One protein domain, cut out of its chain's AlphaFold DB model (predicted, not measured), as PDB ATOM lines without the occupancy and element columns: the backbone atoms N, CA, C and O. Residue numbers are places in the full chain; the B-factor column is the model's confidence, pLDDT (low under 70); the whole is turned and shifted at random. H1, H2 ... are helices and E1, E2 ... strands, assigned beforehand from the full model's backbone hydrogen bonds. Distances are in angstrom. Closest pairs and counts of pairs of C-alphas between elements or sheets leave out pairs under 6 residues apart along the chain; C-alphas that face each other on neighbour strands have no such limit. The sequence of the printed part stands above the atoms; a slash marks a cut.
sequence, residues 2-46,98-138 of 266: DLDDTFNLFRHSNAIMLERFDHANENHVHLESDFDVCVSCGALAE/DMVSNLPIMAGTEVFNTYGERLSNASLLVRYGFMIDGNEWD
ATOM      1  N   ASP A   2      18.068  14.831   7.608       31.55
ATOM      2  CA  ASP A   2      18.817  13.797   8.303       31.55
ATOM      3  C   ASP A   2      20.249  14.258   8.585       31.55
ATOM      4  O   ASP A   2      20.909  14.832   7.723       31.55
ATOM      5  N   LEU A   3      20.728  13.998   9.805       35.91
ATOM      6  CA  LEU A   3      22.104  14.269  10.247       35.91
ATOM      7  C   LEU A   3      23.164  13.570   9.366       35.91
ATOM      8  O   LEU A   3      24.316  14.001   9.339       35.91
ATOM      9  N   ASP A   4      22.761  12.541   8.614       39.81
ATOM     10  CA  ASP A   4      23.601  11.803   7.665       39.81
ATOM     11  C   ASP A   4      23.943  12.600   6.391       39.81
ATOM     12  O   ASP A   4      25.013  12.398   5.808       39.81
ATOM     13  N   ASP A   5      23.092  13.539   5.963       34.62
ATOM     14  CA  ASP A   5      23.346  14.330   4.747       34.62
ATOM     15  C   ASP A   5      24.386  15.437   4.995       34.62
ATOM     16  O   ASP A   5      25.234  15.707   4.144       34.62
ATOM     17  N   THR A   6      24.394  16.032   6.192       37.06
ATOM     18  CA  THR A   6      25.360  17.075   6.581       37.06
ATOM     19  C   THR A   6      26.761  16.500   6.808       37.06
ATOM     20  O   THR A   6      27.754  17.113   6.416       37.06
ATOM     21  N   PHE A   7      26.851  15.289   7.373       38.06
ATOM     22  CA  PHE A   7      28.118  14.574   7.573       38.06
ATOM     23  C   PHE A   7      28.775  14.179   6.243       38.06
ATOM     24  O   PHE A   7      29.994  14.292   6.083       38.06
ATOM     25  N   ASN A   8      27.971  13.773   5.255       34.41
ATOM     26  CA  ASN A   8      28.467  13.487   3.911       34.41
ATOM     27  C   ASN A   8      28.945  14.753   3.187       34.41
ATOM     28  O   ASN A   8      29.977  14.701   2.516       34.41
ATOM     29  N   LEU A   9      28.269  15.895   3.356       35.41
ATOM     30  CA  LEU A   9      28.679  17.162   2.738       35.41
ATOM     31  C   LEU A   9      30.008  17.702   3.300       35.41
ATOM     32  O   LEU A   9      30.824  18.228   2.538       35.41
ATOM     33  N   PHE A  10      30.251  17.531   4.606       37.62
ATOM     34  CA  PHE A  10      31.502  17.931   5.269       37.62
ATOM     35  C   PHE A  10      32.695  17.092   4.793       37.62
ATOM     36  O   PHE A  10      33.750  17.635   4.463       37.62
ATOM     37  N   ARG A  11      32.509  15.770   4.661       40.53
ATOM     38  CA  ARG A  11      33.531  14.872   4.098       40.53
ATOM     39  C   ARG A  11      33.878  15.220   2.651       40.53
ATOM     40  O   ARG A  11      35.050  15.191   2.295       40.53
ATOM     41  N   HIS A  12      32.882  15.568   1.837       41.00
ATOM     42  CA  HIS A  12      33.107  15.930   0.436       41.00
ATOM     43  C   HIS A  12      33.765  17.310   0.289       41.00
ATOM     44  O   HIS A  12      34.658  17.462  -0.536       41.00
ATOM     45  N   SER A  13      33.384  18.303   1.096       39.84
ATOM     46  CA  SER A  13      33.933  19.666   0.980       39.84
ATOM     47  C   SER A  13      35.385  19.766   1.463       39.84
ATOM     48  O   SER A  13      36.206  20.398   0.802       39.84
ATOM     49  N   ASN A  14      35.734  19.081   2.558       46.12
ATOM     50  CA  ASN A  14      37.109  19.075   3.072       46.12
ATOM     51  C   ASN A  14      38.049  18.211   2.216       46.12
ATOM     52  O   ASN A  14      39.213  18.568   2.038       46.12
ATOM     53  N   ALA A  15      37.545  17.128   1.611       49.84
ATOM     54  CA  ALA A  15      38.308  16.349   0.634       49.84
ATOM     55  C   ALA A  15      38.701  17.193  -0.595       49.84
ATOM     56  O   ALA A  15      39.842  17.126  -1.039       49.84
ATOM     57  N   ILE A  16      37.807  18.065  -1.081       52.72
ATOM     58  CA  ILE A  16      38.080  18.946  -2.234       52.72
ATOM     59  C   ILE A  16      39.196  19.964  -1.939       52.72
ATOM     60  O   ILE A  16      39.967  20.308  -2.834       52.72
ATOM     61  N   MET A  17      39.294  20.466  -0.704       53.56
ATOM     62  CA  MET A  17      40.355  21.404  -0.305       53.56
ATOM     63  C   MET A  17      41.714  20.705  -0.178       53.56
ATOM     64  O   MET A  17      42.719  21.246  -0.638       53.56
ATOM     65  N   LEU A  18      41.733  19.490   0.380       52.53
ATOM     66  CA  LEU A  18      42.941  18.674   0.525       52.53
ATOM     67  C   LEU A  18      43.486  18.173  -0.821       52.53
ATOM     68  O   LEU A  18      44.695  18.108  -0.994       52.53
ATOM     69  N   GLU A  19      42.621  17.864  -1.789       58.56
ATOM     70  CA  GLU A  19      43.025  17.429  -3.138       58.56
ATOM     71  C   GLU A  19      43.491  18.577  -4.049       58.56
ATOM     72  O   GLU A  19      43.986  18.342  -5.151       58.56
ATOM     73  N   ARG A  20      43.322  19.837  -3.628       66.88
ATOM     74  CA  ARG A  20      43.661  20.998  -4.464       66.88
ATOM     75  C   ARG A  20      45.165  21.267  -4.554       66.88
ATOM     76  O   ARG A  20      45.592  21.980  -5.462       66.88
ATOM     77  N   PHE A  21      45.938  20.726  -3.623       71.44
ATOM     78  CA  PHE A  21      47.384  20.879  -3.552       71.44
ATOM     79  C   PHE A  21      48.039  19.508  -3.658       71.44
ATOM     80  O   PHE A  21      47.513  18.536  -3.124       71.44
ATOM     81  N   ASP A  22      49.178  19.433  -4.340       74.69
ATOM     82  CA  ASP A  22      49.995  18.222  -4.303       74.69
ATOM     83  C   ASP A  22      50.707  18.107  -2.943       74.69
ATOM     84  O   ASP A  22      50.677  19.035  -2.128       74.69
ATOM     85  N   HIS A  23      51.332  16.967  -2.661       78.44
ATOM     86  CA  HIS A  23      51.826  16.632  -1.329       78.44
ATOM     87  C   HIS A  23      53.321  16.351  -1.318       78.44
ATOM     88  O   HIS A  23      53.846  15.599  -2.134       78.44
ATOM     89  N   ALA A  24      54.001  16.928  -0.333       74.69
ATOM     90  CA  ALA A  24      55.429  16.742  -0.129       74.69
ATOM     91  C   ALA A  24      55.765  16.748   1.364       74.69
ATOM     92  O   ALA A  24      55.021  17.294   2.179       74.69
ATOM     93  N   ASN A  25      56.916  16.168   1.717       70.25
ATOM     94  CA  ASN A  25      57.462  16.281   3.074       70.25
ATOM     95  C   ASN A  25      57.817  17.732   3.419       70.25
ATOM     96  O   ASN A  25      57.576  18.179   4.535       70.25
ATOM     97  N   GLU A  26      58.373  18.465   2.452       77.75
ATOM     98  CA  GLU A  26      58.564  19.911   2.537       77.75
ATOM     99  C   GLU A  26      57.292  20.601   2.028       77.75
ATOM    100  O   GLU A  26      57.146  20.891   0.840       77.75
ATOM    101  N   ASN A  27      56.329  20.806   2.925       80.38
ATOM    102  CA  ASN A  27      55.051  21.427   2.604       80.38
ATOM    103  C   ASN A  27      55.079  22.945   2.839       80.38
ATOM    104  O   ASN A  27      55.777  23.447   3.716       80.38
ATOM    105  N   HIS A  28      54.269  23.663   2.067       86.50
ATOM    106  CA  HIS A  28      54.070  25.109   2.174       86.50
ATOM    107  C   HIS A  28      52.830  25.475   2.989       86.50
ATOM    108  O   HIS A  28      52.741  26.574   3.539       86.50
ATOM    109  N   VAL A  29      51.843  24.582   2.991       84.25
ATOM    110  CA  VAL A  29      50.552  24.768   3.642       84.25
ATOM    111  C   VAL A  29      50.150  23.499   4.385       84.25
ATOM    112  O   VAL A  29      50.636  22.411   4.074       84.25
ATOM    113  N   HIS A  30      49.291  23.633   5.382       82.06
ATOM    114  CA  HIS A  30      48.648  22.515   6.065       82.06
ATOM    115  C   HIS A  30      47.210  22.885   6.418       82.06
ATOM    116  O   HIS A  30      46.853  24.066   6.422       82.06
ATOM    117  N   LEU A  31      46.398  21.865   6.677       81.00
ATOM    118  CA  LEU A  31      45.023  22.034   7.121       81.00
ATOM    119  C   LEU A  31      44.994  22.192   8.646       81.00
ATOM    120  O   LEU A  31      45.515  21.334   9.358       81.00
ATOM    121  N   GLU A  32      44.368  23.259   9.129       78.12
ATOM    122  CA  GLU A  32      44.112  23.509  10.546       78.12
ATOM    123  C   GLU A  32      42.595  23.505  10.796       78.12
ATOM    124  O   GLU A  32      41.795  23.963   9.971       78.12
ATOM    125  N   SER A  33      42.181  22.914  11.914       77.38
ATOM    126  CA  SER A  33      40.784  22.862  12.339       77.38
ATOM    127  C   SER A  33      40.712  22.937  13.857       77.38
ATOM    128  O   SER A  33      41.548  22.359  14.548       77.38
ATOM    129  N   ASP A  34      39.667  23.588  14.364       70.69
ATOM    130  CA  ASP A  34      39.356  23.636  15.794       70.69
ATOM    131  C   ASP A  34      38.857  22.284  16.350       70.69
ATOM    132  O   ASP A  34      38.628  22.146  17.555       70.69
ATOM    133  N   PHE A  35      38.684  21.275  15.483       71.31
ATOM    134  CA  PHE A  35      38.155  19.960  15.830       71.31
ATOM    135  C   PHE A  35      39.060  18.829  15.339       71.31
ATOM    136  O   PHE A  35      39.372  18.724  14.152       71.31
ATOM    137  N   ASP A  36      39.380  17.906  16.243       68.56
ATOM    138  CA  ASP A  36      40.031  16.648  15.893       68.56
ATOM    139  C   ASP A  36      38.987  15.588  15.526       68.56
ATOM    140  O   ASP A  36      38.032  15.336  16.264       68.56
ATOM    141  N   VAL A  37      39.190  14.929  14.384       74.94
ATOM    142  CA  VAL A  37      38.394  13.766  13.972       74.94
ATOM    143  C   VAL A  37      39.140  12.476  14.274       74.94
ATOM    144  O   VAL A  37      40.326  12.332  13.976       74.94
ATOM    145  N   CYS A  38      38.435  11.483  14.813       70.50
ATOM    146  CA  CYS A  38      39.032  10.178  15.057       70.50
ATOM    147  C   CYS A  38      39.527   9.552  13.742       70.50
ATOM    148  O   CYS A  38      38.745   9.297  12.826       70.50
ATOM    149  N   VAL A  39      40.812   9.205  13.666       67.69
ATOM    150  CA  VAL A  39      41.411   8.577  12.473       67.69
ATOM    151  C   VAL A  39      40.872   7.173  12.175       67.69
ATOM    152  O   VAL A  39      40.986   6.700  11.046       67.69
ATOM    153  N   SER A  40      40.294   6.502  13.175       68.62
ATOM    154  CA  SER A  40      39.783   5.132  13.055       68.62
ATOM    155  C   SER A  40      38.316   5.084  12.622       68.62
ATOM    156  O   SER A  40      37.944   4.220  11.833       68.62
ATOM    157  N   CYS A  41      37.470   5.998  13.115       77.62
ATOM    158  CA  CYS A  41      36.030   5.990  12.816       77.62
ATOM    159  C   CYS A  41      35.467   7.297  12.242       77.62
ATOM    160  O   CYS A  41      34.309   7.316  11.838       77.62
ATOM    161  N   GLY A  42      36.254   8.371  12.177       69.56
ATOM    162  CA  GLY A  42      35.825   9.678  11.672       69.56
ATOM    163  C   GLY A  42      34.879  10.443  12.600       69.56
ATOM    164  O   GLY A  42      34.221  11.375  12.145       69.56
ATOM    165  N   ALA A  43      34.764  10.044  13.869       75.56
ATOM    166  CA  ALA A  43      33.937  10.745  14.844       75.56
ATOM    167  C   ALA A  43      34.541  12.117  15.194       75.56
ATOM    168  O   ALA A  43      35.728  12.200  15.490       75.56
ATOM    169  N   LEU A  44      33.707  13.162  15.173       71.38
ATOM    170  CA  LEU A  44      34.013  14.523  15.658       71.38
ATOM    171  C   LEU A  44      33.883  14.656  17.189       71.38
ATOM    172  O   LEU A  44      34.250  15.671  17.767       71.38
ATOM    173  N   ALA A  45      33.283  13.657  17.834       74.38
ATOM    174  CA  ALA A  45      33.033  13.608  19.270       74.38
ATOM    175  C   ALA A  45      33.768  12.417  19.893       74.38
ATOM    176  O   ALA A  45      34.211  11.524  19.166       74.38
ATOM    177  N   GLU A  46      33.830  12.389  21.231       75.94
ATOM    178  CA  GLU A  46      34.482  11.305  21.970       75.94
ATOM    179  C   GLU A  46      33.940   9.941  21.518       75.94
ATOM    180  O   GLU A  46      32.732   9.685  21.516       75.94
ATOM    181  N   ASP A  98      40.740  25.797   7.885       82.06
ATOM    182  CA  ASP A  98      41.590  26.800   7.264       82.06
ATOM    183  C   ASP A  98      42.861  26.158   6.705       82.06
ATOM    184  O   ASP A  98      43.462  25.269   7.304       82.06
ATOM    185  N   MET A  99      43.281  26.612   5.522       83.88
ATOM    186  CA  MET A  99      44.579  26.256   4.946       83.88
ATOM    187  C   MET A  99      45.594  27.327   5.332       83.88
ATOM    188  O   MET A  99      45.505  28.467   4.869       83.88
ATOM    189  N   VAL A 100      46.574  26.954   6.152       85.06
ATOM    190  CA  VAL A 100      47.545  27.887   6.732       85.06
ATOM    191  C   VAL A 100      48.930  27.640   6.154       85.06
ATOM    192  O   VAL A 100      49.412  26.507   6.101       85.06
ATOM    193  N   SER A 101      49.596  28.714   5.722       87.44
ATOM    194  CA  SER A 101      50.973  28.647   5.231       87.44
ATOM    195  C   SER A 101      51.977  28.610   6.381       87.44
ATOM    196  O   SER A 101      51.969  29.503   7.227       87.44
ATOM    197  N   ASN A 102      52.892  27.644   6.367       86.00
ATOM    198  CA  ASN A 102      54.017  27.564   7.308       86.00
ATOM    199  C   ASN A 102      55.314  28.181   6.739       86.00
ATOM    200  O   ASN A 102      56.232  28.496   7.498       86.00
ATOM    201  N   LEU A 103      55.386  28.392   5.419       85.00
ATOM    202  CA  LEU A 103      56.529  28.965   4.705       85.00
ATOM    203  C   LEU A 103      56.085  30.066   3.724       85.00
ATOM    204  O   LEU A 103      54.958  30.030   3.228       85.00
ATOM    205  N   PRO A 104      56.954  31.044   3.398       86.88
ATOM    206  CA  PRO A 104      56.676  32.009   2.338       86.88
ATOM    207  C   PRO A 104      56.466  31.314   0.987       86.88
ATOM    208  O   PRO A 104      57.300  30.520   0.559       86.88
ATOM    209  N   ILE A 105      55.386  31.667   0.289       88.31
ATOM    210  CA  ILE A 105      55.033  31.097  -1.016       88.31
ATOM    211  C   ILE A 105      55.339  32.123  -2.105       88.31
ATOM    212  O   ILE A 105      54.830  33.246  -2.079       88.31
ATOM    213  N   MET A 106      56.174  31.750  -3.073       87.81
ATOM    214  CA  MET A 106      56.485  32.619  -4.205       87.81
ATOM    215  C   MET A 106      55.369  32.579  -5.254       87.81
ATOM    216  O   MET A 106      54.733  31.557  -5.495       87.81
ATOM    217  N   ALA A 107      55.126  33.706  -5.923       89.44
ATOM    218  CA  ALA A 107      54.136  33.749  -6.993       89.44
ATOM    219  C   ALA A 107      54.556  32.843  -8.164       89.44
ATOM    220  O   ALA A 107      55.685  32.926  -8.647       89.44
ATOM    221  N   GLY A 108      53.626  32.012  -8.644       87.69
ATOM    222  CA  GLY A 108      53.853  31.103  -9.771       87.69
ATOM    223  C   GLY A 108      54.547  29.785  -9.417       87.69
ATOM    224  O   GLY A 108      54.840  29.020 -10.333       87.69
ATOM    225  N   THR A 109      54.804  29.503  -8.134       86.81
ATOM    226  CA  THR A 109      55.279  28.185  -7.688       86.81
ATOM    227  C   THR A 109      54.119  27.295  -7.268       86.81
ATOM    228  O   THR A 109      53.078  27.776  -6.817       86.81
ATOM    229  N   GLU A 110      54.314  25.987  -7.406       86.56
ATOM    230  CA  GLU A 110      53.399  24.999  -6.853       86.56
ATOM    231  C   GLU A 110      53.373  25.083  -5.323       86.56
ATOM    232  O   GLU A 110      54.379  25.395  -4.679       86.56
ATOM    233  N   VAL A 111      52.195  24.854  -4.755       86.81
ATOM    234  CA  VAL A 111      51.949  24.904  -3.316       86.81
ATOM    235  C   VAL A 111      51.686  23.478  -2.864       86.81
ATOM    236  O   VAL A 111      50.825  22.810  -3.428       86.81
ATOM    237  N   PHE A 112      52.433  23.034  -1.858       84.31
ATOM    238  CA  PHE A 112      52.398  21.655  -1.378       84.31
ATOM    239  C   PHE A 112      51.742  21.598  -0.004       84.31
ATOM    240  O   PHE A 112      52.071  22.411   0.866       84.31
ATOM    241  N   ASN A 113      50.840  20.643   0.187       82.50
ATOM    242  CA  ASN A 113      50.172  20.349   1.448       82.50
ATOM    243  C   ASN A 113      50.831  19.154   2.173       82.50
ATOM    244  O   ASN A 113      51.669  18.451   1.604       82.50
ATOM    245  N   THR A 114      50.442  18.908   3.426       75.00
ATOM    246  CA  THR A 114      50.786  17.705   4.199       75.00
ATOM    247  C   THR A 114      49.524  16.985   4.690       75.00
ATOM    248  O   THR A 114      48.567  17.621   5.123       75.00
ATOM    249  N   TYR A 115      49.523  15.647   4.659       67.56
ATOM    250  CA  TYR A 115      48.443  14.808   5.216       67.56
ATOM    251  C   TYR A 115      48.663  14.414   6.682       67.56
ATOM    252  O   TYR A 115      47.975  13.534   7.208       67.56
ATOM    253  N   GLY A 116      49.637  15.041   7.334       64.75
ATOM    254  CA  GLY A 116      49.996  14.784   8.718       64.75
ATOM    255  C   GLY A 116      51.463  14.416   8.863       64.75
ATOM    256  O   GLY A 116      52.108  13.878   7.960       64.75
ATOM    257  N   GLU A 117      51.996  14.713  10.039       64.69
ATOM    258  CA  GLU A 117      53.371  14.391  10.377       64.69
ATOM    259  C   GLU A 117      53.519  12.865  10.526       64.69
ATOM    260  O   GLU A 117      52.736  12.211  11.213       64.69
ATOM    261  N   ARG A 118      54.578  12.294   9.936       72.44
ATOM    262  CA  ARG A 118      55.042  10.912  10.186       72.44
ATOM    263  C   ARG A 118      54.254   9.759   9.546       72.44
ATOM    264  O   ARG A 118      54.284   8.642  10.064       72.44
ATOM    265  N   LEU A 119      53.596   9.970   8.407       80.75
ATOM    266  CA  LEU A 119      52.963   8.873   7.660       80.75
ATOM    267  C   LEU A 119      53.956   8.141   6.746       80.75
ATOM    268  O   LEU A 119      54.603   8.751   5.898       80.75
ATOM    269  N   SER A 120      54.026   6.812   6.867       84.81
ATOM    270  CA  SER A 120      54.782   5.961   5.936       84.81
ATOM    271  C   SER A 120      54.105   5.875   4.566       84.81
ATOM    272  O   SER A 120      52.888   6.054   4.456       84.81
ATOM    273  N   ASN A 121      54.852   5.502   3.521       87.19
ATOM    274  CA  ASN A 121      54.274   5.335   2.182       87.19
ATOM    275  C   ASN A 121      53.204   4.241   2.141       87.19
ATOM    276  O   ASN A 121      52.228   4.369   1.410       87.19
ATOM    277  N   ALA A 122      53.320   3.202   2.974       87.12
ATOM    278  CA  ALA A 122      52.258   2.208   3.127       87.12
ATOM    279  C   ALA A 122      50.950   2.835   3.646       87.12
ATOM    280  O   ALA A 122      49.867   2.498   3.170       87.12
ATOM    281  N   SER A 123      51.048   3.769   4.596       83.75
ATOM    282  CA  SER A 123      49.886   4.478   5.144       83.75
ATOM    283  C   SER A 123      49.288   5.440   4.122       83.75
ATOM    284  O   SER A 123      48.067   5.470   3.964       83.75
ATOM    285  N   LEU A 124      50.140   6.177   3.400       85.19
ATOM    286  CA  LEU A 124      49.721   7.090   2.336       85.19
ATOM    287  C   LEU A 124      49.015   6.344   1.201       85.19
ATOM    288  O   LEU A 124      47.930   6.739   0.783       85.19
ATOM    289  N   LEU A 125      49.563   5.205   0.780       86.31
ATOM    290  CA  LEU A 125      49.003   4.413  -0.306       86.31
ATOM    291  C   LEU A 125      47.636   3.826   0.059       86.31
ATOM    292  O   LEU A 125      46.711   3.885  -0.744       86.31
ATOM    293  N   VAL A 126      47.490   3.274   1.270       82.50
ATOM    294  CA  VAL A 126      46.232   2.644   1.710       82.50
ATOM    295  C   VAL A 126      45.132   3.675   1.958       82.50
ATOM    296  O   VAL A 126      43.971   3.397   1.666       82.50
ATOM    297  N   ARG A 127      45.473   4.844   2.517       78.50
ATOM    298  CA  ARG A 127      44.480   5.860   2.904       78.50
ATOM    299  C   ARG A 127      44.159   6.845   1.787       78.50
ATOM    300  O   ARG A 127      43.012   7.266   1.684       78.50
ATOM    301  N   TYR A 128      45.151   7.198   0.975       81.56
ATOM    302  CA  TYR A 128      45.059   8.309   0.027       81.56
ATOM    303  C   TYR A 128      45.440   7.931  -1.413       81.56
ATOM    304  O   TYR A 128      45.256   8.733  -2.320       81.56
ATOM    305  N   GLY A 129      45.936   6.713  -1.660       79.00
ATOM    306  CA  GLY A 129      46.162   6.208  -3.019       79.00
ATOM    307  C   GLY A 129      47.429   6.719  -3.715       79.00
ATOM    308  O   GLY A 129      47.570   6.510  -4.919       79.00
ATOM    309  N   PHE A 130      48.361   7.340  -2.988       82.12
ATOM    310  CA  PHE A 130      49.638   7.819  -3.530       82.12
ATOM    311  C   PHE A 130      50.812   7.533  -2.577       82.12
ATOM    312  O   PHE A 130      50.625   7.058  -1.456       82.12
ATOM    313  N   MET A 131      52.039   7.792  -3.032       85.69
ATOM    314  CA  MET A 131      53.273   7.676  -2.245       85.69
ATOM    315  C   MET A 131      54.153   8.899  -2.495       85.69
ATOM    316  O   MET A 131      54.066   9.501  -3.564       85.69
ATOM    317  N   ILE A 132      55.006   9.240  -1.528       84.50
ATOM    318  CA  ILE A 132      55.949  10.359  -1.634       84.50
ATOM    319  C   ILE A 132      57.350   9.807  -1.902       84.50
ATOM    320  O   ILE A 132      57.848   8.936  -1.173       84.50
ATOM    321  N   ASP A 133      57.999  10.342  -2.934       82.50
ATOM    322  CA  ASP A 133      59.403  10.062  -3.219       82.50
ATOM    323  C   ASP A 133      60.291  10.659  -2.121       82.50
ATOM    324  O   ASP A 133      60.185  11.833  -1.776       82.50
ATOM    325  N   GLY A 134      61.187   9.844  -1.561       80.25
ATOM    326  CA  GLY A 134      62.061  10.287  -0.471       80.25
ATOM    327  C   GLY A 134      61.336  10.496   0.861       80.25
ATOM    328  O   GLY A 134      61.765  11.321   1.665       80.25
ATOM    329  N   ASN A 135      60.247   9.759   1.114       83.19
ATOM    330  CA  ASN A 135      59.551   9.828   2.393       83.19
ATOM    331  C   ASN A 135      60.458   9.392   3.566       83.19
ATOM    332  O   ASN A 135      60.726   8.205   3.757       83.19
ATOM    333  N   GLU A 136      60.899  10.352   4.382       79.94
ATOM    334  CA  GLU A 136      61.776  10.124   5.542       79.94
ATOM    335  C   GLU A 136      61.134   9.260   6.639       79.94
ATOM    336  O   GLU A 136      61.833   8.625   7.432       79.94
ATOM    337  N   TRP A 137      59.803   9.207   6.665       80.94
ATOM    338  CA  TRP A 137      59.020   8.422   7.617       80.94
ATOM    339  C   TRP A 137      58.686   7.028   7.095       80.94
ATOM    340  O   TRP A 137      58.035   6.233   7.784       80.94
ATOM    341  N   ASP A 138      59.135   6.702   5.882       87.69
ATOM    342  CA  ASP A 138      58.920   5.382   5.330       87.69
ATOM    343  C   ASP A 138      59.718   4.334   6.102       87.69
ATOM    344  O   ASP A 138      60.862   4.538   6.526       87.69
TER     345      ASP A 138
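What this domain is: This is residues 2 to 46 and 98 to 138 of the 266 residues of an uncharacterized protein of Neolentinus lepideus HHB14362 ss-1 (UniProt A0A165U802). Little regular structure is here: a small two-stranded antiparallel sheet, E1 beside E2, lies toward one side of the model, with the end of helix H1 near it, short helix H2 set away from H1 and E1, and long loops, residues 34 to 46 and 102 to 120, making up much of the rest. Residues 2 to 10, of which 3 to 10 belong to H1, stick out as an arm. The printed part has 86 residues, 33 in named elements, ordered H1, E1, E2, H2, class mixed. It is only just loose, close to compact, with radius of gyration of the C-alphas 14.4 A and spans 43 by 31 by 21 A.

How they stand to each other: Look first at E1, residues 29 to 33, and E2, residues 98 to 101, antiparallel at 146 degrees; N 30 and O 100 are 3.0 A apart, within hydrogen-bond range. In H1, residues 3 to 18, the closest C-alphas to E1 are Leu 18 and Leu 31, 7.7 A. H1 and E2 are only just apart, closest 8.3 A. H2, residues 121 to 128, is apart from H1 and E1. In H1 and H2 every O i to N i+4 pair is within hydrogen-bond range.

Where its parts are: Find C-alpha 3 at (22.104, 14.269, 10.247); H1 runs 23.4 A from there. E1 spans 13.2 A, E2 9.8 A; H2 spans 9.9 A, ending at (45.059, 8.309, 0.027).

The domain as a whole: Residues 47 to 97 are not printed; C-alphas 46 and 98 are 22.5 A apart. E2 to H2 is a long link. Residues 2 to 20 are among those under pLDDT 70.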